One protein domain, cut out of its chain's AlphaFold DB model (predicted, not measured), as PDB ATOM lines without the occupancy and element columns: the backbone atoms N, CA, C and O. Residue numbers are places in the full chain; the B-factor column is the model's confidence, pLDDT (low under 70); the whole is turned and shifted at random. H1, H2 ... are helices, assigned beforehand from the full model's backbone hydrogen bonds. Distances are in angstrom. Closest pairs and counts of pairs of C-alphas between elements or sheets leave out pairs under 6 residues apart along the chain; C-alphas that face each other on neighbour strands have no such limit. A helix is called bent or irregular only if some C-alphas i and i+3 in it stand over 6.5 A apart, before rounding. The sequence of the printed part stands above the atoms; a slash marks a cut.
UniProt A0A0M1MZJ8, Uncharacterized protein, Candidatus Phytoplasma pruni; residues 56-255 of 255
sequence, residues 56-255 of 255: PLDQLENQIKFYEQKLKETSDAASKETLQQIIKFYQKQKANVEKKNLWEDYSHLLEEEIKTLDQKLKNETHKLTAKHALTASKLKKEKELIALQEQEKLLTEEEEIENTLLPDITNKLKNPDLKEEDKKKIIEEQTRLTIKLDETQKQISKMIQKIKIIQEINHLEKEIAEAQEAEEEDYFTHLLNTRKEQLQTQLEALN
ATOM      1  N   PRO A  56     -60.063  86.852  35.333       78.25
ATOM      2  CA  PRO A  56     -60.545  85.759  36.180       78.25
ATOM      3  C   PRO A  56     -61.244  86.216  37.471       78.25
ATOM      4  O   PRO A  56     -62.221  85.595  37.892       78.25
ATOM      5  N   LEU A  57     -60.793  87.316  38.089       85.75
ATOM      6  CA  LEU A  57     -61.408  87.845  39.313       85.75
ATOM      7  C   LEU A  57     -62.800  88.428  39.054       85.75
ATOM      8  O   LEU A  57     -63.722  88.174  39.829       85.75
ATOM      9  N   ASP A  58     -62.979  89.142  37.944       86.19
ATOM     10  CA  ASP A  58     -64.282  89.694  37.558       86.19
ATOM     11  C   ASP A  58     -65.277  88.582  37.221       86.19
ATOM     12  O   ASP A  58     -66.466  88.678  37.534       86.19
ATOM     13  N   GLN A  59     -64.803  87.501  36.592       86.50
ATOM     14  CA  GLN A  59     -65.631  86.327  36.328       86.50
ATOM     15  C   GLN A  59     -66.120  85.692  37.634       86.50
ATOM     16  O   GLN A  59     -67.317  85.435  37.771       86.50
ATOM     17  N   LEU A  60     -65.224  85.481  38.603       87.94
ATOM     18  CA  LEU A  60     -65.569  84.926  39.916       87.94
ATOM     19  C   LEU A  60     -66.529  85.843  40.685       87.94
ATOM     20  O   LEU A  60     -67.521  85.369  41.235       87.94
ATOM     21  N   GLU A  61     -66.298  87.154  40.658       90.75
ATOM     22  CA  GLU A  61     -67.174  88.158  41.266       90.75
ATOM     23  C   GLU A  61     -68.588  88.130  40.663       90.75
ATOM     24  O   GLU A  61     -69.592  88.145  41.381       90.75
ATOM     25  N   ASN A  62     -68.686  88.038  39.335       89.00
ATOM     26  CA  ASN A  62     -69.966  87.938  38.641       89.00
ATOM     27  C   ASN A  62     -70.703  86.631  38.976       89.00
ATOM     28  O   ASN A  62     -71.924  86.651  39.149       89.00
ATOM     29  N   GLN A  63     -69.984  85.510  39.108       86.44
ATOM     30  CA  GLN A  63     -70.567  84.233  39.540       86.44
ATOM     31  C   GLN A  63     -71.093  84.315  40.977       86.44
ATOM     32  O   GLN A  63     -72.233  83.923  41.225       86.44
ATOM     33  N   ILE A  64     -70.319  84.879  41.911       89.31
ATOM     34  CA  ILE A  64     -70.746  85.075  43.306       89.31
ATOM     35  C   ILE A  64     -72.041  85.894  43.346       89.31
ATOM     36  O   ILE A  64     -73.043  85.417  43.878       89.31
ATOM     37  N   LYS A  65     -72.068  87.062  42.689       92.69
ATOM     38  CA  LYS A  65     -73.259  87.929  42.619       92.69
ATOM     39  C   LYS A  65     -74.474  87.213  42.034       92.69
ATOM     40  O   LYS A  65     -75.593  87.374  42.523       92.69
ATOM     41  N   PHE A  66     -74.267  86.411  40.994       91.00
ATOM     42  CA  PHE A  66     -75.332  85.632  40.373       91.00
ATOM     43  C   PHE A  66     -75.936  84.601  41.337       91.00
ATOM     44  O   PHE A  66     -77.161  84.512  41.455       91.00
ATOM     45  N   TYR A  67     -75.104  83.836  42.047       85.94
ATOM     46  CA  TYR A  67     -75.593  82.833  42.995       85.94
ATOM     47  C   TYR A  67     -76.169  83.456  44.270       85.94
ATOM     48  O   TYR A  67     -77.157  82.941  44.790       85.94
ATOM     49  N   GLU A  68     -75.647  84.593  44.730       91.31
ATOM     50  CA  GLU A  68     -76.251  85.375  45.816       91.31
ATOM     51  C   GLU A  68     -77.647  85.884  45.447       91.31
ATOM     52  O   GLU A  68     -78.563  85.839  46.271       91.31
ATOM     53  N   GLN A  69     -77.838  86.338  44.206       91.44
ATOM     54  CA  GLN A  69     -79.157  86.727  43.719       91.44
ATOM     55  C   GLN A  69     -80.113  85.523  43.701       91.44
ATOM     56  O   GLN A  69     -81.205  85.603  44.262       91.44
ATOM     57  N   LYS A  70     -79.680  84.377  43.157       87.69
ATOM     58  CA  LYS A  70     -80.479  83.140  43.187       87.69
ATOM     59  C   LYS A  70     -80.833  82.696  44.604       87.69
ATOM     60  O   LYS A  70     -81.947  82.232  44.836       87.69
ATOM     61  N   LEU A  71     -79.914  82.843  45.558       88.81
ATOM     62  CA  LEU A  71     -80.143  82.487  46.956       88.81
ATOM     63  C   LEU A  71     -81.266  83.330  47.579       88.81
ATOM     64  O   LEU A  71     -82.087  82.790  48.318       88.81
ATOM     65  N   LYS A  72     -81.329  84.629  47.252       91.69
ATOM     66  CA  LYS A  72     -82.399  85.540  47.704       91.69
ATOM     67  C   LYS A  72     -83.765  85.181  47.116       91.69
ATOM     68  O   LYS A  72     -84.777  85.369  47.781       91.69
ATOM     69  N   GLU A  73     -83.786  84.665  45.891       90.00
ATOM     70  CA  GLU A  73     -85.006  84.296  45.158       90.00
ATOM     71  C   GLU A  73     -85.505  82.873  45.485       90.00
ATOM     72  O   GLU A  73     -86.639  82.519  45.168       90.00
ATOM     73  N   THR A  74     -84.682  82.049  46.142       83.62
ATOM     74  CA  THR A  74     -85.010  80.655  46.474       83.62
ATOM     75  C   THR A  74     -85.736  80.566  47.817       83.62
ATOM     76  O   THR A  74     -85.289  81.135  48.810       83.62
ATOM     77  N   SER A  75     -86.837  79.813  47.887       80.81
ATOM     78  CA  SER A  75     -87.595  79.569  49.126       80.81
ATOM     79  C   SER A  75     -87.257  78.232  49.798       80.81
ATOM     80  O   SER A  75     -87.270  78.157  51.026       80.81
ATOM     81  N   ASP A  76     -86.901  77.213  49.011       89.56
ATOM     82  CA  ASP A  76     -86.581  75.857  49.470       89.56
ATOM     83  C   ASP A  76     -85.267  75.776  50.270       89.56
ATOM     84  O   ASP A  76     -84.243  76.342  49.880       89.56
ATOM     85  N   ALA A  77     -85.284  75.040  51.384       83.94
ATOM     86  CA  ALA A  77     -84.155  74.948  52.308       83.94
ATOM     87  C   ALA A  77     -82.978  74.134  51.743       83.94
ATOM     88  O   ALA A  77     -81.829  74.549  51.887       83.94
ATOM     89  N   ALA A  78     -83.244  73.016  51.059       81.12
ATOM     90  CA  ALA A  78     -82.190  72.173  50.483       81.12
ATOM     91  C   ALA A  78     -81.464  72.884  49.326       81.12
ATOM     92  O   ALA A  78     -80.235  72.845  49.203       81.12
ATOM     93  N   SER A  79     -82.226  73.610  48.509       80.12
ATOM     94  CA  SER A  79     -81.706  74.445  47.427       80.12
ATOM     95  C   SER A  79     -80.905  75.634  47.965       80.12
ATOM     96  O   SER A  79     -79.854  75.955  47.411       80.12
ATOM     97  N   LYS A  80     -81.333  76.257  49.076       84.50
ATOM     98  CA  LYS A  80     -80.551  77.300  49.764       84.50
ATOM     99  C   LYS A  80     -79.202  76.787  50.253       84.50
ATOM    100  O   LYS A  80     -78.197  77.444  50.001       84.50
ATOM    101  N   GLU A  81     -79.172  75.627  50.904       82.62
ATOM    102  CA  GLU A  81     -77.929  75.009  51.388       82.62
ATOM    103  C   GLU A  81     -76.955  74.755  50.226       82.62
ATOM    104  O   GLU A  81     -75.788  75.144  50.276       82.62
ATOM    105  N   THR A  82     -77.459  74.203  49.119       81.94
ATOM    106  CA  THR A  82     -76.657  73.958  47.909       81.94
ATOM    107  C   THR A  82     -76.103  75.261  47.321       81.94
ATOM    108  O   THR A  82     -74.918  75.351  46.999       81.94
ATOM    109  N   LEU A  83     -76.932  76.304  47.210       81.12
ATOM    110  CA  LEU A  83     -76.503  77.614  46.709       81.12
ATOM    111  C   LEU A  83     -75.459  78.267  47.625       81.12
ATOM    112  O   LEU A  83     -74.497  78.847  47.128       81.12
ATOM    113  N   GLN A  84     -75.596  78.135  48.946       86.88
ATOM    114  CA  GLN A  84     -74.595  78.619  49.899       86.88
ATOM    115  C   GLN A  84     -73.253  77.898  49.741       86.88
ATOM    116  O   GLN A  84     -72.209  78.545  49.790       86.88
ATOM    117  N   GLN A  85     -73.261  76.581  49.519       78.31
ATOM    118  CA  GLN A  85     -72.039  75.817  49.255       78.31
ATOM    119  C   GLN A  85     -71.358  76.269  47.956       78.31
ATOM    120  O   GLN A  85     -70.144  76.461  47.937       78.31
ATOM    121  N   ILE A  86     -72.138  76.526  46.901       80.81
ATOM    122  CA  ILE A  86     -71.629  77.061  45.630       80.81
ATOM    123  C   ILE A  86     -71.012  78.456  45.822       80.81
ATOM    124  O   ILE A  86     -69.918  78.716  45.324       80.81
ATOM    125  N   ILE A  87     -71.670  79.349  46.569       83.94
ATOM    126  CA  ILE A  87     -71.136  80.687  46.867       83.94
ATOM    127  C   ILE A  87     -69.815  80.580  47.634       83.94
ATOM    128  O   ILE A  87     -68.831  81.197  47.229       83.94
ATOM    129  N   LYS A  88     -69.763  79.760  48.693       86.31
ATOM    130  CA  LYS A  88     -68.535  79.525  49.473       86.31
ATOM    131  C   LYS A  88     -67.395  79.008  48.595       86.31
ATOM    132  O   LYS A  88     -66.261  79.449  48.750       86.31
ATOM    133  N   PHE A  89     -67.695  78.111  47.658       84.94
ATOM    134  CA  PHE A  89     -66.718  77.593  46.703       84.94
ATOM    135  C   PHE A  89     -66.132  78.699  45.811       84.94
ATOM    136  O   PHE A  89     -64.911  78.815  45.712       84.94
ATOM    137  N   TYR A  90     -66.967  79.560  45.217       83.31
ATOM    138  CA  TYR A  90     -66.472  80.671  44.396       83.31
ATOM    139  C   TYR A  90     -65.743  81.746  45.209       83.31
ATOM    140  O   TYR A  90     -64.727  82.263  44.751       83.31
ATOM    141  N   GLN A  91     -66.207  82.053  46.424       89.06
ATOM    142  CA  GLN A  91     -65.505  82.960  47.339       89.06
ATOM    143  C   GLN A  91     -64.107  82.436  47.677       89.06
ATOM    144  O   GLN A  91     -63.143  83.200  47.678       89.06
ATOM    145  N   LYS A  92     -63.981  81.125  47.906       85.75
ATOM    146  CA  LYS A  92     -62.693  80.488  48.176       85.75
ATOM    147  C   LYS A  92     -61.759  80.535  46.968       85.75
ATOM    148  O   LYS A  92     -60.600  80.906  47.117       85.75
ATOM    149  N   GLN A  93     -62.270  80.248  45.768       82.69
ATOM    150  CA  GLN A  93     -61.486  80.407  44.538       82.69
ATOM    151  C   GLN A  93     -61.007  81.843  44.338       82.69
ATOM    152  O   GLN A  93     -59.838  82.055  44.032       82.69
ATOM    153  N   LYS A  94     -61.883  82.830  44.557       88.06
ATOM    154  CA  LYS A  94     -61.525  84.248  44.451       88.06
ATOM    155  C   LYS A  94     -60.386  84.600  45.405       88.06
ATOM    156  O   LYS A  94     -59.381  85.140  44.961       88.06
ATOM    157  N   ALA A  95     -60.501  84.210  46.675       87.50
ATOM    158  CA  ALA A  95     -59.449  84.431  47.663       87.50
ATOM    159  C   ALA A  95     -58.124  83.753  47.269       87.50
ATOM    160  O   ALA A  95     -57.055  84.317  47.487       87.50
ATOM    161  N   ASN A  96     -58.168  82.561  46.665       85.44
ATOM    162  CA  ASN A  96     -56.969  81.874  46.177       85.44
ATOM    163  C   ASN A  96     -56.299  82.619  45.016       85.44
ATOM    164  O   ASN A  96     -55.081  82.793  45.036       85.44
ATOM    165  N   VAL A  97     -57.081  83.112  44.053       87.25
ATOM    166  CA  VAL A  97     -56.560  83.932  42.947       87.25
ATOM    167  C   VAL A  97     -55.980  85.247  43.471       87.25
ATOM    168  O   VAL A  97     -54.878  85.615  43.087       87.25
ATOM    169  N   GLU A  98     -56.652  85.929  44.401       88.38
ATOM    170  CA  GLU A  98     -56.138  87.162  45.015       88.38
ATOM    171  C   GLU A  98     -54.819  86.935  45.766       88.38
ATOM    172  O   GLU A  98     -53.884  87.722  45.617       88.38
ATOM    173  N   LYS A  99     -54.717  85.848  46.550       87.75
ATOM    174  CA  LYS A  99     -53.471  85.460  47.234       87.75
ATOM    175  C   LYS A  99     -52.334  85.247  46.230       87.75
ATOM    176  O   LYS A  99     -51.230  85.739  46.459       87.75
ATOM    177  N   LYS A 100     -52.609  84.529  45.139       87.44
ATOM    178  CA  LYS A 100     -51.628  84.236  44.090       87.44
ATOM    179  C   LYS A 100     -51.178  85.504  43.366       87.44
ATOM    180  O   LYS A 100     -49.979  85.734  43.284       87.44
ATOM    181  N   ASN A 101     -52.114  86.350  42.942       88.38
ATOM    182  CA  ASN A 101     -51.796  87.617  42.283       88.38
ATOM    183  C   ASN A 101     -50.924  88.504  43.177       88.38
ATOM    184  O   ASN A 101     -49.909  89.010  42.726       88.38
ATOM    185  N   LEU A 102     -51.258  88.629  44.469       88.06
ATOM    186  CA  LEU A 102     -50.453  89.420  45.404       88.06
ATOM    187  C   LEU A 102     -49.008  88.900  45.506       88.06
ATOM    188  O   LEU A 102     -48.065  89.686  45.586       88.06
ATOM    189  N   TRP A 103     -48.836  87.577  45.526       90.62
ATOM    190  CA  TRP A 103     -47.519  86.947  45.547       90.62
ATOM    191  C   TRP A 103     -46.753  87.175  44.235       90.62
ATOM    192  O   TRP A 103     -45.573  87.528  44.281       90.62
ATOM    193  N   GLU A 104     -47.410  87.026  43.082       90.38
ATOM    194  CA  GLU A 104     -46.811  87.234  41.754       90.38
ATOM    195  C   GLU A 104     -46.404  88.699  41.549       90.38
ATOM    196  O   GLU A 104     -45.255  88.979  41.207       90.38
ATOM    197  N   ASP A 105     -47.302  89.639  41.850       89.50
ATOM    198  CA  ASP A 105     -47.058  91.080  41.744       89.50
ATOM    199  C   ASP A 105     -45.868  91.504  42.608       89.50
ATOM    200  O   ASP A 105     -45.006  92.277  42.178       89.50
ATOM    201  N   TYR A 106     -45.790  90.979  43.834       90.19
ATOM    202  CA  TYR A 106     -44.682  91.285  44.728       90.19
ATOM    203  C   TYR A 106     -43.362  90.661  44.266       90.19
ATOM    204  O   TYR A 106     -42.318  91.315  44.320       90.19
ATOM    205  N   SER A 107     -43.403  89.428  43.759       90.94
ATOM    206  CA  SER A 107     -42.231  88.762  43.184       90.94
ATOM    207  C   SER A 107     -41.669  89.558  42.006       90.94
ATOM    208  O   SER A 107     -40.477  89.861  41.979       90.94
ATOM    209  N   HIS A 108     -42.533  89.986  41.082       91.12
ATOM    210  CA  HIS A 108     -42.136  90.800  39.935       91.12
ATOM    211  C   HIS A 108     -41.598  92.175  40.333       91.12
ATOM    212  O   HIS A 108     -40.628  92.652  39.740       91.12
ATOM    213  N   LEU A 109     -42.173  92.804  41.362       89.88
ATOM    214  CA  LEU A 109     -41.638  94.050  41.905       89.88
ATOM    215  C   LEU A 109     -40.192  93.867  42.389       89.88
ATOM    216  O   LEU A 109     -39.325  94.667  42.039       89.88
ATOM    217  N   LEU A 110     -39.917  92.808  43.159       90.69
ATOM    218  CA  LEU A 110     -38.567  92.510  43.641       90.69
ATOM    219  C   LEU A 110     -37.593  92.252  42.487       90.69
ATOM    220  O   LEU A 110     -36.469  92.757  42.511       90.69
ATOM    221  N   GLU A 111     -38.012  91.508  41.463       93.12
ATOM    222  CA  GLU A 111     -37.202  91.249  40.269       93.12
ATOM    223  C   GLU A 111     -36.810  92.545  39.542       93.12
ATOM    224  O   GLU A 111     -35.632  92.754  39.225       93.12
ATOM    225  N   GLU A 112     -37.764  93.453  39.316       93.38
ATOM    226  CA  GLU A 112     -37.494  94.734  38.656       93.38
ATOM    227  C   GLU A 112     -36.655  95.682  39.534       93.38
ATOM    228  O   GLU A 112     -35.767  96.378  39.024       93.38
ATOM    229  N   GLU A 113     -36.841  95.677  40.858       90.38
ATOM    230  CA  GLU A 113     -35.991  96.428  41.791       90.38
ATOM    231  C   GLU A 113     -34.542  95.921  41.775       90.38
ATOM    232  O   GLU A 113     -33.606  96.722  41.675       90.38
ATOM    233  N   ILE A 114     -34.337  94.601  41.811       94.44
ATOM    234  CA  ILE A 114     -33.008  93.975  41.728       94.44
ATOM    235  C   ILE A 114     -32.332  94.342  40.404       94.44
ATOM    236  O   ILE A 114     -31.172  94.762  40.391       94.44
ATOM    237  N   LYS A 115     -33.062  94.256  39.289       95.00
ATOM    238  CA  LYS A 115     -32.574  94.630  37.955       95.00
ATOM    239  C   LYS A 115     -32.199  96.111  37.868       95.00
ATOM    240  O   LYS A 115     -31.167  96.455  37.287       95.00
ATOM    241  N   THR A 116     -32.988  96.985  38.487       93.62
ATOM    242  CA  THR A 116     -32.689  98.421  38.587       93.62
ATOM    243  C   THR A 116     -31.427  98.670  39.415       93.62
ATOM    244  O   THR A 116     -30.561  99.454  39.015       93.62
ATOM    245  N   LEU A 117     -31.275  97.985  40.553       92.94
ATOM    246  CA  LEU A 117     -30.075  98.063  41.391       92.94
ATOM    247  C   LEU A 117     -28.832  97.554  40.653       92.94
ATOM    248  O   LEU A 117     -27.770  98.166  40.761       92.94
ATOM    249  N   ASP A 118     -28.966  96.505  39.843       92.88
ATOM    250  CA  ASP A 118     -27.889  96.000  38.992       92.88
ATOM    251  C   ASP A 118     -27.429  97.015  37.947       92.88
ATOM    252  O   ASP A 118     -26.227  97.180  37.721       92.88
ATOM    253  N   GLN A 119     -28.361  97.727  37.316       94.44
ATOM    254  CA  GLN A 119     -28.020  98.807  36.389       94.44
ATOM    255  C   GLN A 119     -27.313  99.960  37.112       94.44
ATOM    256  O   GLN A 119     -26.269 100.423  36.651       94.44
ATOM    257  N   LYS A 120     -27.821 100.381  38.279       93.38
ATOM    258  CA  LYS A 120     -27.186 101.425  39.102       93.38
ATOM    259  C   LYS A 120     -25.769 101.029  39.528       93.38
ATOM    260  O   LYS A 120     -24.856 101.839  39.415       93.38
ATOM    261  N   LEU A 121     -25.557  99.778  39.942       92.12
ATOM    262  CA  LEU A 121     -24.239  99.251  40.316       92.12
ATOM    263  C   LEU A 121     -23.244  99.227  39.155       92.12
ATOM    264  O   LEU A 121     -22.061  99.482  39.369       92.12
ATOM    265  N   LYS A 122     -23.704  98.908  37.939       91.12
ATOM    266  CA  LYS A 122     -22.863  98.942  36.732       91.12
ATOM    267  C   LYS A 122     -22.438 100.363  36.369       91.12
ATOM    268  O   LYS A 122     -21.326 100.549  35.884       91.12
ATOM    269  N   ASN A 123     -23.307 101.340  36.618       91.94
ATOM    270  CA  ASN A 123     -23.076 102.740  36.268       91.94
ATOM    271  C   ASN A 123     -22.317 103.521  37.360       91.94
ATOM    272  O   ASN A 123     -21.682 104.530  37.058       91.94
ATOM    273  N   GLU A 124     -22.337 103.060  38.614       88.81
ATOM    274  CA  GLU A 124     -21.594 103.677  39.718       88.81
ATOM    275  C   GLU A 124     -20.104 103.304  39.660       88.81
ATOM    276  O   GLU A 124     -19.676 102.210  40.041       88.81
ATOM    277  N   THR A 125     -19.296 104.245  39.178       80.81
ATOM    278  CA  THR A 125     -17.866 104.049  38.900       80.81
ATOM    279  C   THR A 125     -16.948 104.856  39.814       80.81
ATOM    280  O   THR A 125     -15.738 104.626  39.810       80.81
ATOM    281  N   HIS A 126     -17.484 105.774  40.621       83.12
ATOM    282  CA  HIS A 126     -16.670 106.815  41.253       83.12
ATOM    283  C   HIS A 126     -16.723 106.801  42.780       83.12
ATOM    284  O   HIS A 126     -15.776 107.266  43.418       83.12
ATOM    285  N   LYS A 127     -17.780 106.252  43.391       90.50
ATOM    286  CA  LYS A 127     -17.953 106.270  44.851       90.50
ATOM    287  C   LYS A 127     -18.077 104.863  45.428       90.50
ATOM    288  O   LYS A 127     -19.117 104.215  45.330       90.50
ATOM    289  N   LEU A 128     -17.026 104.416  46.122       89.50
ATOM    290  CA  LEU A 128     -16.999 103.109  46.793       89.50
ATOM    291  C   LEU A 128     -18.128 102.962  47.826       89.50
ATOM    292  O   LEU A 128     -18.774 101.920  47.895       89.50
ATOM    293  N   THR A 129     -18.408 104.016  48.594       90.56
ATOM    294  CA  THR A 129     -19.495 104.038  49.584       90.56
ATOM    295  C   THR A 129     -20.870 103.863  48.940       90.56
ATOM    296  O   THR A 129     -21.663 103.052  49.412       90.56
ATOM    297  N   ALA A 130     -21.129 104.547  47.820       89.50
ATOM    298  CA  ALA A 130     -22.368 104.393  47.058       89.50
ATOM    299  C   ALA A 130     -22.502 102.969  46.493       89.50
ATOM    300  O   ALA A 130     -23.553 102.341  46.619       89.50
ATOM    301  N   LYS A 131     -21.407 102.410  45.964       91.69
ATOM    302  CA  LYS A 131     -21.371 101.029  45.470       91.69
ATOM    303  C   LYS A 131     -21.669 100.007  46.570       91.69
ATOM    304  O   LYS A 131     -22.428  99.064  46.338       91.69
ATOM    305  N   HIS A 132     -21.120 100.189  47.772       92.44
ATOM    306  CA  HIS A 132     -21.426  99.327  48.916       92.44
ATOM    307  C   HIS A 132     -22.895  99.422  49.336       92.44
ATOM    308  O   HIS A 132     -23.523  98.384  49.532       92.44
ATOM    309  N   ALA A 133     -23.459 100.632  49.415       90.75
ATOM    310  CA  ALA A 133     -24.865 100.828  49.767       90.75
ATOM    311  C   ALA A 133     -25.810 100.148  48.760       90.75
ATOM    312  O   ALA A 133     -26.709  99.403  49.154       90.75
ATOM    313  N   LEU A 134     -25.558 100.324  47.458       91.69
ATOM    314  CA  LEU A 134     -26.325  99.672  46.395       91.69
ATOM    315  C   LEU A 134     -26.198  98.141  46.444       91.69
ATOM    316  O   LEU A 134     -27.192  97.438  46.292       91.69
ATOM    317  N   THR A 135     -24.996  97.617  46.710       92.50
ATOM    318  CA  THR A 135     -24.761  96.166  46.824       92.50
ATOM    319  C   THR A 135     -25.503  95.574  48.021       92.50
ATOM    320  O   THR A 135     -26.123  94.520  47.903       92.50
ATOM    321  N   ALA A 136     -25.474  96.253  49.173       92.62
ATOM    322  CA  ALA A 136     -26.192  95.817  50.365       92.62
ATOM    323  C   ALA A 136     -27.714  95.816  50.143       92.62
ATOM    324  O   ALA A 136     -28.387  94.859  50.526       92.62
ATOM    325  N   SER A 137     -28.240  96.850  49.478       91.69
ATOM    326  CA  SER A 137     -29.655  96.928  49.102       91.69
ATOM    327  C   SER A 137     -30.052  95.786  48.161       91.69
ATOM    328  O   SER A 137     -31.021  95.075  48.429       91.69
ATOM    329  N   LYS A 138     -29.239  95.524  47.128       94.12
ATOM    330  CA  LYS A 138     -29.461  94.412  46.195       94.12
ATOM    331  C   LYS A 138     -29.502  93.068  46.924       94.12
ATOM    332  O   LYS A 138     -30.469  92.328  46.779       94.12
ATOM    333  N   LEU A 139     -28.499  92.783  47.756       94.62
ATOM    334  CA  LEU A 139     -28.427  91.529  48.510       94.62
ATOM    335  C   LEU A 139     -29.637  91.342  49.437       94.62
ATOM    336  O   LEU A 139     -30.108  90.220  49.619       94.62
ATOM    337  N   LYS A 140     -30.144  92.426  50.040       91.62
ATOM    338  CA  LYS A 140     -31.358  92.380  50.867       91.62
ATOM    339  C   LYS A 140     -32.562  91.916  50.039       91.62
ATOM    340  O   LYS A 140     -33.257  91.001  50.469       91.62
ATOM    341  N   LYS A 141     -32.761  92.497  48.853       92.06
ATOM    342  CA  LYS A 141     -33.877  92.171  47.951       92.06
ATOM    343  C   LYS A 141     -33.761  90.766  47.352       92.06
ATOM    344  O   LYS A 141     -34.753  90.054  47.287       92.06
ATOM    345  N   GLU A 142     -32.556  90.313  47.005       93.56
ATOM    346  CA  GLU A 142     -32.329  88.933  46.541       93.56
ATOM    347  C   GLU A 142     -32.675  87.895  47.617       93.56
ATOM    348  O   GLU A 142     -33.328  86.897  47.326       93.56
ATOM    349  N   LYS A 143     -32.275  88.133  48.874       92.50
ATOM    350  CA  LYS A 143     -32.644  87.251  49.995       92.50
ATOM    351  C   LYS A 143     -34.153  87.188  50.197       92.50
ATOM    352  O   LYS A 143     -34.683  86.127  50.512       92.50
ATOM    353  N   GLU A 144     -34.820  88.321  50.031       89.94
ATOM    354  CA  GLU A 144     -36.268  88.413  50.133       89.94
ATOM    355  C   GLU A 144     -36.971  87.639  49.010       89.94
ATOM    356  O   GLU A 144     -37.862  86.842  49.294       89.94
ATOM    357  N   LEU A 145     -36.512  87.785  47.762       92.06
ATOM    358  CA  LEU A 145     -37.038  87.034  46.621       92.06
ATOM    359  C   LEU A 145     -36.842  85.521  46.790       92.06
ATOM    360  O   LEU A 145     -37.762  84.752  46.532       92.06
ATOM    361  N   ILE A 146     -35.676  85.081  47.276       90.12
ATOM    362  CA  ILE A 146     -35.419  83.658  47.555       90.12
ATOM    363  C   ILE A 146     -36.394  83.129  48.611       90.12
ATOM    364  O   ILE A 146     -37.000  82.078  48.412       90.12
ATOM    365  N   ALA A 147     -36.587  83.862  49.713       87.50
ATOM    366  CA  ALA A 147     -37.538  83.467  50.749       87.50
ATOM    367  C   ALA A 147     -38.976  83.380  50.204       87.50
ATOM    368  O   ALA A 147     -39.727  82.481  50.579       87.50
ATOM    369  N   LEU A 148     -39.348  84.281  49.293       89.19
ATOM    370  CA  LEU A 148     -40.658  84.306  48.645       89.19
ATOM    371  C   LEU A 148     -40.861  83.116  47.687       89.19
ATOM    372  O   LEU A 148     -41.921  82.490  47.704       89.19
ATOM    373  N   GLN A 149     -39.832  82.750  46.916       87.12
ATOM    374  CA  GLN A 149     -39.819  81.563  46.048       87.12
ATOM    375  C   GLN A 149     -39.879  80.254  46.845       87.12
ATOM    376  O   GLN A 149     -40.539  79.296  46.447       87.12
ATOM    377  N   GLU A 150     -39.223  80.188  48.005       85.94
ATOM    378  CA  GLU A 150     -39.347  79.032  48.897       85.94
ATOM    379  C   GLU A 150     -40.784  78.856  49.405       85.94
ATOM    380  O   GLU A 150     -41.247  77.722  49.555       85.94
ATOM    381  N   GLN A 151     -41.502  79.964  49.610       86.25
ATOM    382  CA  GLN A 151     -42.893  79.972  50.059       86.25
ATOM    383  C   GLN A 151     -43.907  79.673  48.939       86.25
ATOM    384  O   GLN A 151     -45.016  79.242  49.246       86.25
ATOM    385  N   GLU A 152     -43.540  79.785  47.657       88.06
ATOM    386  CA  GLU A 152     -44.381  79.365  46.516       88.06
ATOM    387  C   GLU A 152     -44.817  77.895  46.629       88.06
ATOM    388  O   GLU A 152     -45.946  77.515  46.303       88.06
ATOM    389  N   LYS A 153     -43.930  77.055  47.176       88.81
ATOM    390  CA  LYS A 153     -44.210  75.638  47.431       88.81
ATOM    391  C   LYS A 153     -45.405  75.446  48.358       88.81
ATOM    392  O   LYS A 153     -46.139  74.484  48.178       88.81
ATOM    393  N   LEU A 154     -45.614  76.361  49.306       90.19
ATOM    394  CA  LEU A 154     -46.756  76.316  50.217       90.19
ATOM    395  C   LEU A 154     -48.064  76.572  49.464       90.19
ATOM    396  O   LEU A 154     -49.040  75.878  49.719       90.19
ATOM    397  N   LEU A 155     -48.079  77.511  48.508       88.38
ATOM    398  CA  LEU A 155     -49.255  77.780  47.668       88.38
ATOM    399  C   LEU A 155     -49.621  76.553  46.820       88.38
ATOM    400  O   LEU A 155     -50.786  76.167  46.758       88.38
ATOM    401  N   THR A 156     -48.617  75.905  46.222       88.81
ATOM    402  CA  THR A 156     -48.824  74.679  45.430       88.81
ATOM    403  C   THR A 156     -49.301  73.519  46.311       88.81
ATOM    404  O   THR A 156     -50.181  72.755  45.924       88.81
ATOM    405  N   GLU A 157     -48.745  73.394  47.515       91.38
ATOM    406  CA  GLU A 157     -49.122  72.364  48.483       91.38
ATOM    407  C   GLU A 157     -50.543  72.563  49.036       91.38
ATOM    408  O   GLU A 157     -51.279  71.583  49.159       91.38
ATOM    409  N   GLU A 158     -50.961  73.804  49.327       92.62
ATOM    410  CA  GLU A 158     -52.352  74.131  49.685       92.62
ATOM    411  C   GLU A 158     -53.302  73.646  48.585       92.62
ATOM    412  O   GLU A 158     -54.267  72.930  48.867       92.62
ATOM    413  N   GLU A 159     -52.999  73.990  47.330       89.19
ATOM    414  CA  GLU A 159     -53.819  73.632  46.177       89.19
ATOM    415  C   GLU A 159     -53.896  72.111  45.970       89.19
ATOM    416  O   GLU A 159     -54.980  71.567  45.747       89.19
ATOM    417  N   GLU A 160     -52.772  71.399  46.089       91.56
ATOM    418  CA  GLU A 160     -52.719  69.943  45.946       91.56
ATOM    419  C   GLU A 160     -53.531  69.233  47.038       91.56
ATOM    420  O   GLU A 160     -54.350  68.352  46.739       91.56
ATOM    421  N   ILE A 161     -53.342  69.623  48.305       91.12
ATOM    422  CA  ILE A 161     -54.057  69.014  49.430       91.12
ATOM    423  C   ILE A 161     -55.561  69.259  49.296       91.12
ATOM    424  O   ILE A 161     -56.355  68.325  49.442       91.12
ATOM    425  N   GLU A 162     -55.952  70.497  48.997       88.75
ATOM    426  CA  GLU A 162     -57.349  70.905  48.956       88.75
ATOM    427  C   GLU A 162     -58.104  70.346  47.746       88.75
ATOM    428  O   GLU A 162     -59.213  69.829  47.900       88.75
ATOM    429  N   ASN A 163     -57.519  70.437  46.552       86.50
ATOM    430  CA  ASN A 163     -58.238  70.159  45.307       86.50
ATOM    431  C   ASN A 163     -58.031  68.733  44.795       86.50
ATOM    432  O   ASN A 163     -58.821  68.264  43.976       86.50
ATOM    433  N   THR A 164     -56.997  68.033  45.273       90.19
ATOM    434  CA  THR A 164     -56.665  66.685  44.792       90.19
ATOM    435  C   THR A 164     -56.732  65.652  45.908       90.19
ATOM    436  O   THR A 164     -57.537  64.720  45.834       90.19
ATOM    437  N   LEU A 165     -55.931  65.808  46.966       91.62
ATOM    438  CA  LEU A 165     -55.735  64.736  47.948       91.62
ATOM    439  C   LEU A 165     -56.954  64.522  48.861       91.62
ATOM    440  O   LEU A 165     -57.401  63.385  49.032       91.62
ATOM    441  N   LEU A 166     -57.531  65.588  49.429       92.38
ATOM    442  CA  LEU A 166     -58.726  65.480  50.278       92.38
ATOM    443  C   LEU A 166     -59.973  64.999  49.504       92.38
ATOM    444  O   LEU A 166     -60.696  64.137  50.026       92.38
ATOM    445  N   PRO A 167     -60.241  65.469  48.269       90.75
ATOM    446  CA  PRO A 167     -61.311  64.924  47.438       90.75
ATOM    447  C   PRO A 167     -61.114  63.446  47.082       90.75
ATOM    448  O   PRO A 167     -62.073  62.676  47.156       90.75
ATOM    449  N   ASP A 168     -59.889  63.023  46.753       91.88
ATOM    450  CA  ASP A 168     -59.575  61.616  46.473       91.88
ATOM    451  C   ASP A 168     -59.841  60.723  47.696       91.88
ATOM    452  O   ASP A 168     -60.531  59.707  47.594       91.88
ATOM    453  N   ILE A 169     -59.403  61.143  48.887       91.38
ATOM    454  CA  ILE A 169     -59.710  60.453  50.150       91.38
ATOM    455  C   ILE A 169     -61.215  60.362  50.389       91.38
ATOM    456  O   ILE A 169     -61.731  59.295  50.729       91.38
ATOM    457  N   THR A 170     -61.932  61.462  50.169       91.12
ATOM    458  CA  THR A 170     -63.386  61.508  50.347       91.12
ATOM    459  C   THR A 170     -64.084  60.536  49.398       91.12
ATOM    460  O   THR A 170     -65.047  59.878  49.784       91.12
ATOM    461  N   ASN A 171     -63.594  60.394  48.166       91.38
ATOM    462  CA  ASN A 171     -64.133  59.436  47.206       91.38
ATOM    463  C   ASN A 171     -63.784  57.988  47.566       91.38
ATOM    464  O   ASN A 171     -64.654  57.125  47.468       91.38
ATOM    465  N   LYS A 172     -62.571  57.717  48.064       92.06
ATOM    466  CA  LYS A 172     -62.192  56.388  48.572       92.06
ATOM    467  C   LYS A 172     -63.081  55.938  49.733       92.06
ATOM    468  O   LYS A 172     -63.480  54.777  49.772       92.06
ATOM    469  N   LEU A 173     -63.450  56.851  50.634       91.94
ATOM    470  CA  LEU A 173     -64.341  56.571  51.770       91.94
ATOM    471  C   LEU A 173     -65.795  56.265  51.370       91.94
ATOM    472  O   LEU A 173     -66.532  55.715  52.184       91.94
ATOM    473  N   LYS A 174     -66.216  56.590  50.140       92.75
ATOM    474  CA  LYS A 174     -67.556  56.251  49.624       92.75
ATOM    475  C   LYS A 174     -67.669  54.802  49.144       92.75
ATOM    476  O   LYS A 174     -68.777  54.374  48.834       92.75
ATOM    477  N   ASN A 175     -66.560  54.066  49.042       92.00
ATOM    478  CA  ASN A 175     -66.584  52.675  48.600       92.00
ATOM    479  C   ASN A 175     -67.287  51.791  49.656       92.00
ATOM    480  O   ASN A 175     -66.774  51.683  50.772       92.00
ATOM    481  N   PRO A 176     -68.426  51.149  49.334       87.00
ATOM    482  CA  PRO A 176     -69.151  50.308  50.285       87.00
ATOM    483  C   PRO A 176     -68.404  49.015  50.644       87.00
ATOM    484  O   PRO A 176     -68.646  48.462  51.712       87.00
ATOM    485  N   ASP A 177     -67.476  48.559  49.797       93.44
ATOM    486  CA  ASP A 177     -66.723  47.309  49.985       93.44
ATOM    487  C   ASP A 177     -65.429  47.500  50.800       93.44
ATOM    488  O   ASP A 177     -64.583  46.604  50.888       93.44
ATOM    489  N   LEU A 178     -65.228  48.692  51.368       91.19
ATOM    490  CA  LEU A 178     -64.019  49.032  52.105       91.19
ATOM    491  C   LEU A 178     -63.992  48.317  53.467       91.19
ATOM    492  O   LEU A 178     -64.916  48.445  54.268       91.19
ATOM    493  N   LYS A 179     -62.904  47.596  53.759       94.38
ATOM    494  CA  LYS A 179     -62.711  46.954  55.069       94.38
ATOM    495  C   LYS A 179     -62.511  47.999  56.164       94.38
ATOM    496  O   LYS A 179     -61.923  49.052  55.916       94.38
ATOM    497  N   GLU A 180     -62.932  47.688  57.387       92.00
ATOM    498  CA  GLU A 180     -62.826  48.608  58.530       92.00
ATOM    499  C   GLU A 180     -61.370  49.005  58.839       92.00
ATOM    500  O   GLU A 180     -61.096  50.166  59.145       92.00
ATOM    501  N   GLU A 181     -60.400  48.096  58.677       91.56
ATOM    502  CA  GLU A 181     -58.981  48.421  58.869       91.56
ATOM    503  C   GLU A 181     -58.463  49.422  57.826       91.56
ATOM    504  O   GLU A 181     -57.676  50.315  58.153       91.56
ATOM    505  N   ASP A 182     -58.905  49.290  56.576       92.06
ATOM    506  CA  ASP A 182     -58.528  50.202  55.495       92.06
ATOM    507  C   ASP A 182     -59.237  51.549  55.657       92.06
ATOM    508  O   ASP A 182     -58.617  52.600  55.505       92.06
ATOM    509  N   LYS A 183     -60.504  51.537  56.083       92.69
ATOM    510  CA  LYS A 183     -61.272  52.737  56.428       92.69
ATOM    511  C   LYS A 183     -60.580  53.556  57.511       92.69
ATOM    512  O   LYS A 183     -60.422  54.764  57.352       92.69
ATOM    513  N   LYS A 184     -60.101  52.900  58.572       94.56
ATOM    514  CA  LYS A 184     -59.354  53.556  59.651       94.56
ATOM    515  C   LYS A 184     -58.093  54.249  59.127       94.56
ATOM    516  O   LYS A 184     -57.886  55.419  59.433       94.56
ATOM    517  N   LYS A 185     -57.298  53.577  58.287       94.81
ATOM    518  CA  LYS A 185     -56.090  54.169  57.679       94.81
ATOM    519  C   LYS A 185     -56.411  55.373  56.793       94.81
ATOM    520  O   LYS A 185     -55.682  56.359  56.813       94.81
ATOM    521  N   ILE A 186     -57.495  55.307  56.020       94.31
ATOM    522  CA  ILE A 186     -57.916  56.420  55.160       94.31
ATOM    523  C   ILE A 186     -58.380  57.620  56.003       94.31
ATOM    524  O   ILE A 186     -58.069  58.755  55.653       94.31
ATOM    525  N   ILE A 187     -59.055  57.391  57.136       94.56
ATOM    526  CA  ILE A 187     -59.444  58.453  58.084       94.56
ATOM    527  C   ILE A 187     -58.215  59.068  58.778       94.56
ATOM    528  O   ILE A 187     -58.142  60.288  58.942       94.56
ATOM    529  N   GLU A 188     -57.233  58.255  59.172       95.88
ATOM    530  CA  GLU A 188     -55.963  58.742  59.731       95.88
ATOM    531  C   GLU A 188     -55.224  59.636  58.722       95.88
ATOM    532  O   GLU A 188     -54.777  60.731  59.069       95.88
ATOM    533  N   GLU A 189     -55.174  59.223  57.453       95.50
ATOM    534  CA  GLU A 189     -54.606  60.023  56.366       95.50
ATOM    535  C   GLU A 189     -55.393  61.323  56.127       95.50
ATOM    536  O   GLU A 189     -54.792  62.389  55.997       95.50
ATOM    537  N   GLN A 190     -56.731  61.270  56.140       95.12
ATOM    538  CA  GLN A 190     -57.587  62.456  56.031       95.12
ATOM    539  C   GLN A 190     -57.280  63.471  57.132       95.12
ATOM    540  O   GLN A 190     -57.163  64.670  56.874       95.12
ATOM    541  N   THR A 191     -57.133  62.981  58.362       95.69
ATOM    542  CA  THR A 191     -56.827  63.803  59.533       95.69
ATOM    543  C   THR A 191     -55.455  64.448  59.375       95.69
ATOM    544  O   THR A 191     -55.322  65.658  59.547       95.69
ATOM    545  N   ARG A 192     -54.448  63.666  58.962       97.44
ATOM    546  CA  ARG A 192     -53.095  64.166  58.689       97.44
ATOM    547  C   ARG A 192     -53.093  65.275  57.639       97.44
ATOM    548  O   ARG A 192     -52.477  66.312  57.865       97.44
ATOM    549  N   LEU A 193     -53.776  65.074  56.512       96.44
ATOM    550  CA  LEU A 193     -53.857  66.085  55.456       96.44
ATOM    551  C   LEU A 193     -54.638  67.325  55.890       96.44
ATOM    552  O   LEU A 193     -54.260  68.426  55.512       96.44
ATOM    553  N   THR A 194     -55.680  67.169  56.708       95.06
ATOM    554  CA  THR A 194     -56.453  68.304  57.234       95.06
ATOM    555  C   THR A 194     -55.610  69.161  58.179       95.06
ATOM    556  O   THR A 194     -55.619  70.383  58.061       95.06
ATOM    557  N   ILE A 195     -54.839  68.536  59.079       96.31
ATOM    558  CA  ILE A 195     -53.892  69.241  59.959       96.31
ATOM    559  C   ILE A 195     -52.837  69.964  59.121       96.31
ATOM    560  O   ILE A 195     -52.587  71.149  59.324       96.31
ATOM    561  N   LYS A 196     -52.265  69.265  58.136       95.31
ATOM    562  CA  LYS A 196     -51.263  69.839  57.241       95.31
ATOM    563  C   LYS A 196     -51.812  71.034  56.457       95.31
ATOM    564  O   LYS A 196     -51.135  72.047  56.366       95.31
ATOM    565  N   LEU A 197     -53.042  70.945  55.945       94.69
ATOM    566  CA  LEU A 197     -53.702  72.049  55.247       94.69
ATOM    567  C   LEU A 197     -53.855  73.278  56.150       94.69
ATOM    568  O   LEU A 197     -53.532  74.378  55.716       94.69
ATOM    569  N   ASP A 198     -54.299  73.102  57.398       95.25
ATOM    570  CA  ASP A 198     -54.437  74.201  58.366       95.25
ATOM    571  C   ASP A 198     -53.082  74.859  58.685       95.25
ATOM    572  O   ASP A 198     -52.959  76.087  58.704       95.25
ATOM    573  N   GLU A 199     -52.030  74.058  58.877       95.56
ATOM    574  CA  GLU A 199     -50.667  74.561  59.076       95.56
ATOM    575  C   GLU A 199     -50.150  75.331  57.853       95.56
ATOM    576  O   GLU A 199     -49.653  76.454  57.999       95.56
ATOM    577  N   THR A 200     -50.309  74.776  56.647       93.19
ATOM    578  CA  THR A 200     -49.932  75.429  55.385       93.19
ATOM    579  C   THR A 200     -50.701  76.744  55.202       93.19
ATOM    580  O   THR A 200     -50.099  77.777  54.909       93.19
ATOM    581  N   GLN A 201     -52.007  76.766  55.479       92.56
ATOM    582  CA  GLN A 201     -52.845  77.969  55.391       92.56
ATOM    583  C   GLN A 201     -52.425  79.069  56.368       92.56
ATOM    584  O   GLN A 201     -52.420  80.251  56.006       92.56
ATOM    585  N   LYS A 202     -52.023  78.711  57.592       93.25
ATOM    586  CA  LYS A 202     -51.466  79.667  58.563       93.25
ATOM    587  C   LYS A 202     -50.156  80.272  58.068       93.25
ATOM    588  O   LYS A 202     -49.969  81.485  58.175       93.25
ATOM    589  N   GLN A 203     -49.269  79.458  57.495       91.75
ATOM    590  CA  GLN A 203     -48.001  79.940  56.942       91.75
ATOM    591  C   GLN A 203     -48.218  80.864  55.736       91.75
ATOM    592  O   GLN A 203     -47.625  81.942  55.688       91.75
ATOM    593  N   ILE A 204     -49.121  80.501  54.821       90.81
ATOM    594  CA  ILE A 204     -49.507  81.350  53.684       90.81
ATOM    595  C   ILE A 204     -50.104  82.667  54.178       90.81
ATOM    596  O   ILE A 204     -49.717  83.731  53.709       90.81
ATOM    597  N   SER A 205     -51.002  82.628  55.164       91.00
ATOM    598  CA  SER A 205     -51.609  83.843  55.723       91.00
ATOM    599  C   SER A 205     -50.553  84.778  56.318       91.00
ATOM    600  O   SER A 205     -50.577  85.981  56.060       91.00
ATOM    601  N   LYS A 206     -49.579  84.217  57.048       91.44
ATOM    602  CA  LYS A 206     -48.430  84.953  57.595       91.44
ATOM    603  C   LYS A 206     -47.583  85.575  56.478       91.44
ATOM    604  O   LYS A 206     -47.244  86.752  56.569       91.44
ATOM    605  N   MET A 207     -47.280  84.828  55.413       90.81
ATOM    606  CA  MET A 207     -46.577  85.340  54.227       90.81
ATOM    607  C   MET A 207     -47.332  86.505  53.580       90.81
ATOM    608  O   MET A 207     -46.769  87.581  53.400       90.81
ATOM    609  N   ILE A 208     -48.612  86.314  53.262       91.50
ATOM    610  CA  ILE A 208     -49.448  87.319  52.596       91.50
ATOM    611  C   ILE A 208     -49.535  88.598  53.434       91.50
ATOM    612  O   ILE A 208     -49.467  89.703  52.896       91.50
ATOM    613  N   GLN A 209     -49.635  88.470  54.758       91.81
ATOM    614  CA  GLN A 209     -49.616  89.621  55.655       91.81
ATOM    615  C   GLN A 209     -48.276  90.370  55.610       91.81
ATOM    616  O   GLN A 209     -48.284  91.599  55.562       91.81
ATOM    617  N   LYS A 210     -47.140  89.657  55.574       91.62
ATOM    618  CA  LYS A 210     -45.820  90.287  55.407       91.62
ATOM    619  C   LYS A 210     -45.732  91.064  54.099       91.62
ATOM    620  O   LYS A 210     -45.326  92.219  54.134       91.62
ATOM    621  N   ILE A 211     -46.157  90.465  52.985       90.56
ATOM    622  CA  ILE A 211     -46.146  91.116  51.666       90.56
ATOM    623  C   ILE A 211     -46.923  92.435  51.717       90.56
ATOM    624  O   ILE A 211     -46.378  93.474  51.354       90.56
ATOM    625  N   LYS A 212     -48.152  92.420  52.251       91.56
ATOM    626  CA  LYS A 212     -48.982  93.630  52.376       91.56
ATOM    627  C   LYS A 212     -48.309  94.716  53.211       91.56
ATOM    628  O   LYS A 212     -48.290  95.872  52.806       91.56
ATOM    629  N   ILE A 213     -47.745  94.351  54.365       92.31
ATOM    630  CA  ILE A 213     -47.054  95.306  55.240       92.31
ATOM    631  C   ILE A 213     -45.832  95.904  54.537       92.31
ATOM    632  O   ILE A 213     -45.604  97.106  54.634       92.31
ATOM    633  N   ILE A 214     -45.058  95.097  53.808       89.38
ATOM    634  CA  ILE A 214     -43.868  95.578  53.100       89.38
ATOM    635  C   ILE A 214     -44.250  96.494  51.933       89.38
ATOM    636  O   ILE A 214     -43.632  97.540  51.760       89.38
ATOM    637  N   GLN A 215     -45.280  96.142  51.163       87.62
ATOM    638  CA  GLN A 215     -45.798  97.000  50.095       87.62
ATOM    639  C   GLN A 215     -46.266  98.355  50.640       87.62
ATOM    640  O   GLN A 215     -45.914  99.386  50.071       87.62
ATOM    641  N   GLU A 216     -46.975  98.360  51.769       92.56
ATOM    642  CA  GLU A 216     -47.420  99.586  52.436       92.56
ATOM    643  C   GLU A 216     -46.235 100.431  52.930       92.56
ATOM    644  O   GLU A 216     -46.199 101.640  52.717       92.56
ATOM    645  N   ILE A 217     -45.217  99.805  53.535       90.69
ATOM    646  CA  ILE A 217     -43.983 100.501  53.936       90.69
ATOM    647  C   ILE A 217     -43.304 101.135  52.718       90.69
ATOM    648  O   ILE A 217     -42.922 102.301  52.780       90.69
ATOM    649  N   ASN A 218     -43.171 100.398  51.612       86.44
ATOM    650  CA  ASN A 218     -42.549 100.910  50.391       86.44
ATOM    651  C   ASN A 218     -43.359 102.066  49.777       86.44
ATOM    652  O   ASN A 218     -42.778 102.968  49.176       86.44
ATOM    653  N   HIS A 219     -44.689 102.043  49.901       89.50
ATOM    654  CA  HIS A 219     -45.550 103.140  49.462       89.50
ATOM    655  C   HIS A 219     -45.330 104.393  50.314       89.50
ATOM    656  O   HIS A 219     -45.028 105.444  49.753       89.50
ATOM    657  N   LEU A 220     -45.357 104.257  51.643       88.44
ATOM    658  CA  LEU A 220     -45.082 105.356  52.571       88.44
ATOM    659  C   LEU A 220     -43.678 105.937  52.371       88.44
ATOM    660  O   LEU A 220     -43.492 107.141  52.470       88.44
ATOM    661  N   GLU A 221     -42.678 105.107  52.065       88.38
ATOM    662  CA  GLU A 221     -41.324 105.585  51.756       88.38
ATOM    663  C   GLU A 221     -41.276 106.493  50.525       88.38
ATOM    664  O   GLU A 221     -40.496 107.446  50.516       88.38
ATOM    665  N   LYS A 222     -42.110 106.227  49.513       86.50
ATOM    666  CA  LYS A 222     -42.245 107.105  48.345       86.50
ATOM    667  C   LYS A 222     -42.975 108.392  48.706       86.50
ATOM    668  O   LYS A 222     -42.459 109.456  48.395       86.50
ATOM    669  N   GLU A 223     -44.097 108.301  49.418       88.06
ATOM    670  CA  GLU A 223     -44.858 109.482  49.849       88.06
ATOM    671  C   GLU A 223     -44.019 110.413  50.732       88.06
ATOM    672  O   GLU A 223     -44.045 111.623  50.553       88.06
ATOM    673  N   ILE A 224     -43.212 109.859  51.643       87.75
ATOM    674  CA  ILE A 224     -42.289 110.640  52.479       87.75
ATOM    675  C   ILE A 224     -41.245 111.357  51.618       87.75
ATOM    676  O   ILE A 224     -40.946 112.520  51.875       87.75
ATOM    677  N   ALA A 225     -40.674 110.682  50.616       85.62
ATOM    678  CA  ALA A 225     -39.696 111.299  49.722       85.62
ATOM    679  C   ALA A 225     -40.329 112.418  48.875       85.62
ATOM    680  O   ALA A 225     -39.749 113.492  48.754       85.62
ATOM    681  N   GLU A 226     -41.533 112.192  48.347       85.56
ATOM    682  CA  GLU A 226     -42.289 113.176  47.563       85.56
ATOM    683  C   GLU A 226     -42.688 114.396  48.409       85.56
ATOM    684  O   GLU A 226     -42.475 115.530  47.983       85.56
ATOM    685  N   ALA A 227     -43.172 114.187  49.637       83.06
ATOM    686  CA  ALA A 227     -43.510 115.261  50.574       83.06
ATOM    687  C   ALA A 227     -42.283 116.115  50.945       83.06
ATOM    688  O   ALA A 227     -42.375 117.340  51.045       83.06
ATOM    689  N   GLN A 228     -41.115 115.482  51.105       82.56
ATOM    690  CA  GLN A 228     -39.850 116.177  51.361       82.56
ATOM    691  C   GLN A 228     -39.381 117.008  50.161       82.56
ATOM    692  O   GLN A 228     -38.858 118.104  50.353       82.56
ATOM    693  N   GLU A 229     -39.563 116.513  48.935       80.38
ATOM    694  CA  GLU A 229     -39.244 117.256  47.708       80.38
ATOM    695  C   GLU A 229     -40.218 118.418  47.454       80.38
ATOM    696  O   GLU A 229     -39.816 119.450  46.916       80.38
ATOM    697  N   ALA A 230     -41.481 118.269  47.859       78.44
ATOM    698  CA  ALA A 230     -42.525 119.282  47.724       78.44
ATOM    699  C   ALA A 230     -42.541 120.331  48.858       78.44
ATOM    700  O   ALA A 230     -43.396 121.217  48.840       78.44
ATOM    701  N   GLU A 231     -41.607 120.252  49.816       77.94
ATOM    702  CA  GLU A 231     -41.554 121.104  51.019       77.94
ATOM    703  C   GLU A 231     -42.884 121.116  51.805       77.94
ATOM    704  O   GLU A 231     -43.285 122.137  52.371       77.94
ATOM    705  N   GLU A 232     -43.594 119.981  51.833       72.56
ATOM    706  CA  GLU A 232     -44.857 119.850  52.565       72.56
ATOM    707  C   GLU A 232     -44.663 119.966  54.087       72.56
ATOM    708  O   GLU A 232     -43.569 119.769  54.622       72.56
ATOM    709  N   GLU A 233     -45.746 120.297  54.805       74.19
ATOM    710  CA  GLU A 233     -45.712 120.539  56.250       74.19
ATOM    711  C   GLU A 233     -45.055 119.385  57.027       74.19
ATOM    712  O   GLU A 233     -45.411 118.211  56.891       74.19
ATOM    713  N   ASP A 234     -44.160 119.754  57.945       76.88
ATOM    714  CA  ASP A 234     -43.391 118.846  58.806       76.88
ATOM    715  C   ASP A 234     -44.297 117.859  59.582       76.88
ATOM    716  O   ASP A 234     -43.933 116.712  59.849       76.88
ATOM    717  N   TYR A 235     -45.538 118.271  59.875       80.56
ATOM    718  CA  TYR A 235     -46.553 117.439  60.523       80.56
ATOM    719  C   TYR A 235     -47.035 116.265  59.653       80.56
ATOM    720  O   TYR A 235     -47.208 115.155  60.164       80.56
ATOM    721  N   PHE A 236     -47.231 116.477  58.347       82.88
ATOM    722  CA  PHE A 236     -47.658 115.421  57.426       82.88
ATOM    723  C   PHE A 236     -46.557 114.365  57.275       82.88
ATOM    724  O   PHE A 236     -46.793 113.175  57.497       82.88
ATOM    725  N   THR A 237     -45.321 114.816  57.055       85.44
ATOM    726  CA  THR A 237     -44.139 113.946  57.005       85.44
ATOM    727  C   THR A 237     -43.946 113.167  58.314       85.44
ATOM    728  O   THR A 237     -43.625 111.975  58.294       85.44
ATOM    729  N   HIS A 238     -44.190 113.788  59.474       87.38
ATOM    730  CA  HIS A 238     -44.140 113.103  60.771       87.38
ATOM    731  C   HIS A 238     -45.199 111.989  60.893       87.38
ATOM    732  O   HIS A 238     -44.903 110.902  61.403       87.38
ATOM    733  N   LEU A 239     -46.432 112.229  60.433       90.00
ATOM    734  CA  LEU A 239     -47.508 111.233  60.477       90.00
ATOM    735  C   LEU A 239     -47.179 110.004  59.617       90.00
ATOM    736  O   LEU A 239     -47.335 108.872  60.087       90.00
ATOM    737  N   LEU A 240     -46.669 110.221  58.400       90.50
ATOM    738  CA  LEU A 240     -46.244 109.140  57.507       90.50
ATOM    739  C   LEU A 240     -45.112 108.308  58.126       90.50
ATOM    740  O   LEU A 240     -45.179 107.077  58.133       90.50
ATOM    741  N   ASN A 241     -44.114 108.963  58.732       90.56
ATOM    742  CA  ASN A 241     -43.029 108.275  59.439       90.56
ATOM    743  C   ASN A 241     -43.537 107.455  60.632       90.56
ATOM    744  O   ASN A 241     -43.168 106.292  60.777       90.56
ATOM    745  N   THR A 242     -44.451 108.007  61.437       93.06
ATOM    746  CA  THR A 242     -45.050 107.272  62.563       93.06
ATOM    747  C   THR A 242     -45.789 106.025  62.073       93.06
ATOM    748  O   THR A 242     -45.672 104.944  62.656       93.06
ATOM    749  N   ARG A 243     -46.547 106.141  60.975       93.56
ATOM    750  CA  ARG A 243     -47.255 104.998  60.392       93.56
ATOM    751  C   ARG A 243     -46.286 103.939  59.866       93.56
ATOM    752  O   ARG A 243     -46.507 102.748  60.095       93.56
ATOM    753  N   LYS A 244     -45.209 104.364  59.206       94.75
ATOM    754  CA  LYS A 244     -44.136 103.486  58.731       94.75
ATOM    755  C   LYS A 244     -43.492 102.715  59.887       94.75
ATOM    756  O   LYS A 244     -43.353 101.499  59.786       94.75
ATOM    757  N   GLU A 245     -43.161 103.379  60.993       94.06
ATOM    758  CA  GLU A 245     -42.594 102.732  62.187       94.06
ATOM    759  C   GLU A 245     -43.548 101.687  62.782       94.06
ATOM    760  O   GLU A 245     -43.142 100.559  63.061       94.06
ATOM    761  N   GLN A 246     -44.844 102.004  62.895       93.94
ATOM    762  CA  GLN A 246     -45.849 101.037  63.358       93.94
ATOM    763  C   GLN A 246     -45.902  99.786  62.473       93.94
ATOM    764  O   GLN A 246     -46.022  98.669  62.978       93.94
ATOM    765  N   LEU A 247     -45.829  99.964  61.152       93.69
ATOM    766  CA  LEU A 247     -45.807  98.856  60.201       93.69
ATOM    767  C   LEU A 247     -44.514  98.040  60.308       93.69
ATOM    768  O   LEU A 247     -44.569  96.816  60.221       93.69
ATOM    769  N   GLN A 248     -43.373  98.682  60.566       92.12
ATOM    770  CA  GLN A 248     -42.109  97.989  60.830       92.12
ATOM    771  C   GLN A 248     -42.194  97.131  62.099       92.12
ATOM    772  O   GLN A 248     -41.845  95.953  62.048       92.12
ATOM    773  N   THR A 249     -42.759  97.648  63.197       93.19
ATOM    774  CA  THR A 249     -42.999  96.847  64.411       93.19
ATOM    775  C   THR A 249     -43.925  95.659  64.136       93.19
ATOM    776  O   THR A 249     -43.681  94.550  64.615       93.19
ATOM    777  N   GLN A 250     -44.982  95.853  63.340       92.62
ATOM    778  CA  GLN A 250     -45.872  94.753  62.947       92.62
ATOM    779  C   GLN A 250     -45.144  93.700  62.107       92.62
ATOM    780  O   GLN A 250     -45.360  92.506  62.306       92.62
ATOM    781  N   LEU A 251     -44.267  94.121  61.193       92.25
ATOM    782  CA  LEU A 251     -43.470  93.215  60.372       92.25
ATOM    783  C   LEU A 251     -42.497  92.385  61.220       92.25
ATOM    784  O   LEU A 251     -42.360  91.183  60.993       92.25
ATOM    785  N   GLU A 252     -41.854  93.008  62.206       90.56
ATOM    786  CA  GLU A 252     -40.948  92.339  63.142       90.56
ATOM    787  C   GLU A 252     -41.671  91.297  63.997       90.56
ATOM    788  O   GLU A 252     -41.167  90.187  64.152       90.56
ATOM    789  N   ALA A 253     -42.881  91.602  64.473       90.06
ATOM    790  CA  ALA A 253     -43.706  90.656  65.226       90.06
ATOM    791  C   ALA A 253     -44.138  89.430  64.396       90.06
ATOM    792  O   ALA A 253     -44.492  88.387  64.950       90.06
ATOM    793  N   LEU A 254     -44.107  89.539  63.064       86.19
ATOM    794  CA  LEU A 254     -44.361  88.434  62.146       86.19
ATOM    795  C   LEU A 254     -43.094  87.640  61.803       86.19
ATOM    796  O   LEU A 254     -43.194  86.708  61.013       86.19
ATOM    797  N   ASN A 255     -41.902  87.950  62.308       74.00
ATOM    798  CA  ASN A 255     -40.723  87.104  62.069       74.00
ATOM    799  C   ASN A 255     -40.692  85.948  63.063       74.00
ATOM    800  O   ASN A 255     -41.041  84.832  62.599       74.00
TER     801      ASN A 255
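Overview. This is residues 56 to 255 of the 255 residues of an uncharacterized protein of Candidatus Phytoplasma pruni (UniProt A0A0M1MZJ8). What shape does one see first? The longest helix, H4, and the long helix H2 cross as a loose X, and the third long helix, H3, runs past the crossing, side by side with part of H2 and then with part of H4. The short helices H1 and H5 fold back on the remaining stretches of H2 and H4, giving four arms of two helices each. What is it made of, and how large is it? The printed part has 200 residues with five named helices, H1 to H5 in chain order, and no named strand; the class is all helix. It is loose, with a radius of gyration of the C-alphas of 24.2 A, and elongated, spanning 78 by 44 by 29 A.

Along the chain. Where is the longest helix? H4 takes residues 180 to 229, 73.4 A from C-alpha 180 at (-62.826, 48.608, 58.530) to C-alpha 229. Where are the other long ones? H2 is residues 77 to 123, 69.0 A long, and H3 is residues 128 to 172, 65.0 A. H3 has a kink of 29 degrees near residue 160 and is only just irregular: C-alphas 163 and 166 are 6.8 A apart. Where are the short ones? H1 is residues 56 to 73, beginning at C-alpha 56 at (-60.545, 85.759, 36.180), and H5 is residues 234 to 253, ending at C-alpha 253 at (-43.706, 90.656, 65.226).

Arrangement. What does H4 touch? H4 and H2, the hubs, touch three helices each; they touch each other with residues 208 to 215 and 99 to 106 alone, closest at the C-alphas of Ile 208 and Lys 99, 7.0 A, at a steep tilt of 49 degrees, the same way. H4 touches H3 with residues 186 to 207 alone, closest at Leu 197 and Glu 158, C-alphas 6.1 A apart, at a shallow tilt of 30 degrees. H4 touches H5 with residues 210 to 228 alone, closest at the C-alphas of Ile 217 and Lys 244, 5.7 A, at 22 degrees, also shallow. What does H2 touch besides? With residues 100 to 121 alone it touches H3, closest at the C-alphas of Ile 114 and Lys 138, 5.7 A, at a shallow tilt of 23 degrees. With residues 80 to 98 alone it touches H1, closest at the C-alphas of Ile 87 and Ile 64, 5.7 A, at a shallow tilt of 19 degrees. Which pairs are hairpins, and which are apart? H1 and H2, H2 and H3, H3 and H4, and H4 and H5 are helical hairpins, each pair running opposite ways. H1 is apart from H3, H4 and H5, and H5 is apart from H2 and H3. How are the backbones? Every O i to N i+4 pair is within hydrogen-bond range in H1, H2, H4 and H5, and 35 of 41 are in H3.

Size, cuts and confidence. How far does it reach? The two C-alphas farthest apart, those of His 126 and Asp 177, are 78.2 A apart, and residues 176 to 181, of which 180 to 181 belong to H4, stand free. Are there cuts or long links? The printed part has no cut; the links H1 to H2, H2 to H3 and H4 to H5 are tight, and H3 to H4 is short. Where is confidence low? The mean pLDDT of the printed part of this model is 89.4, and no printed residue is under 70.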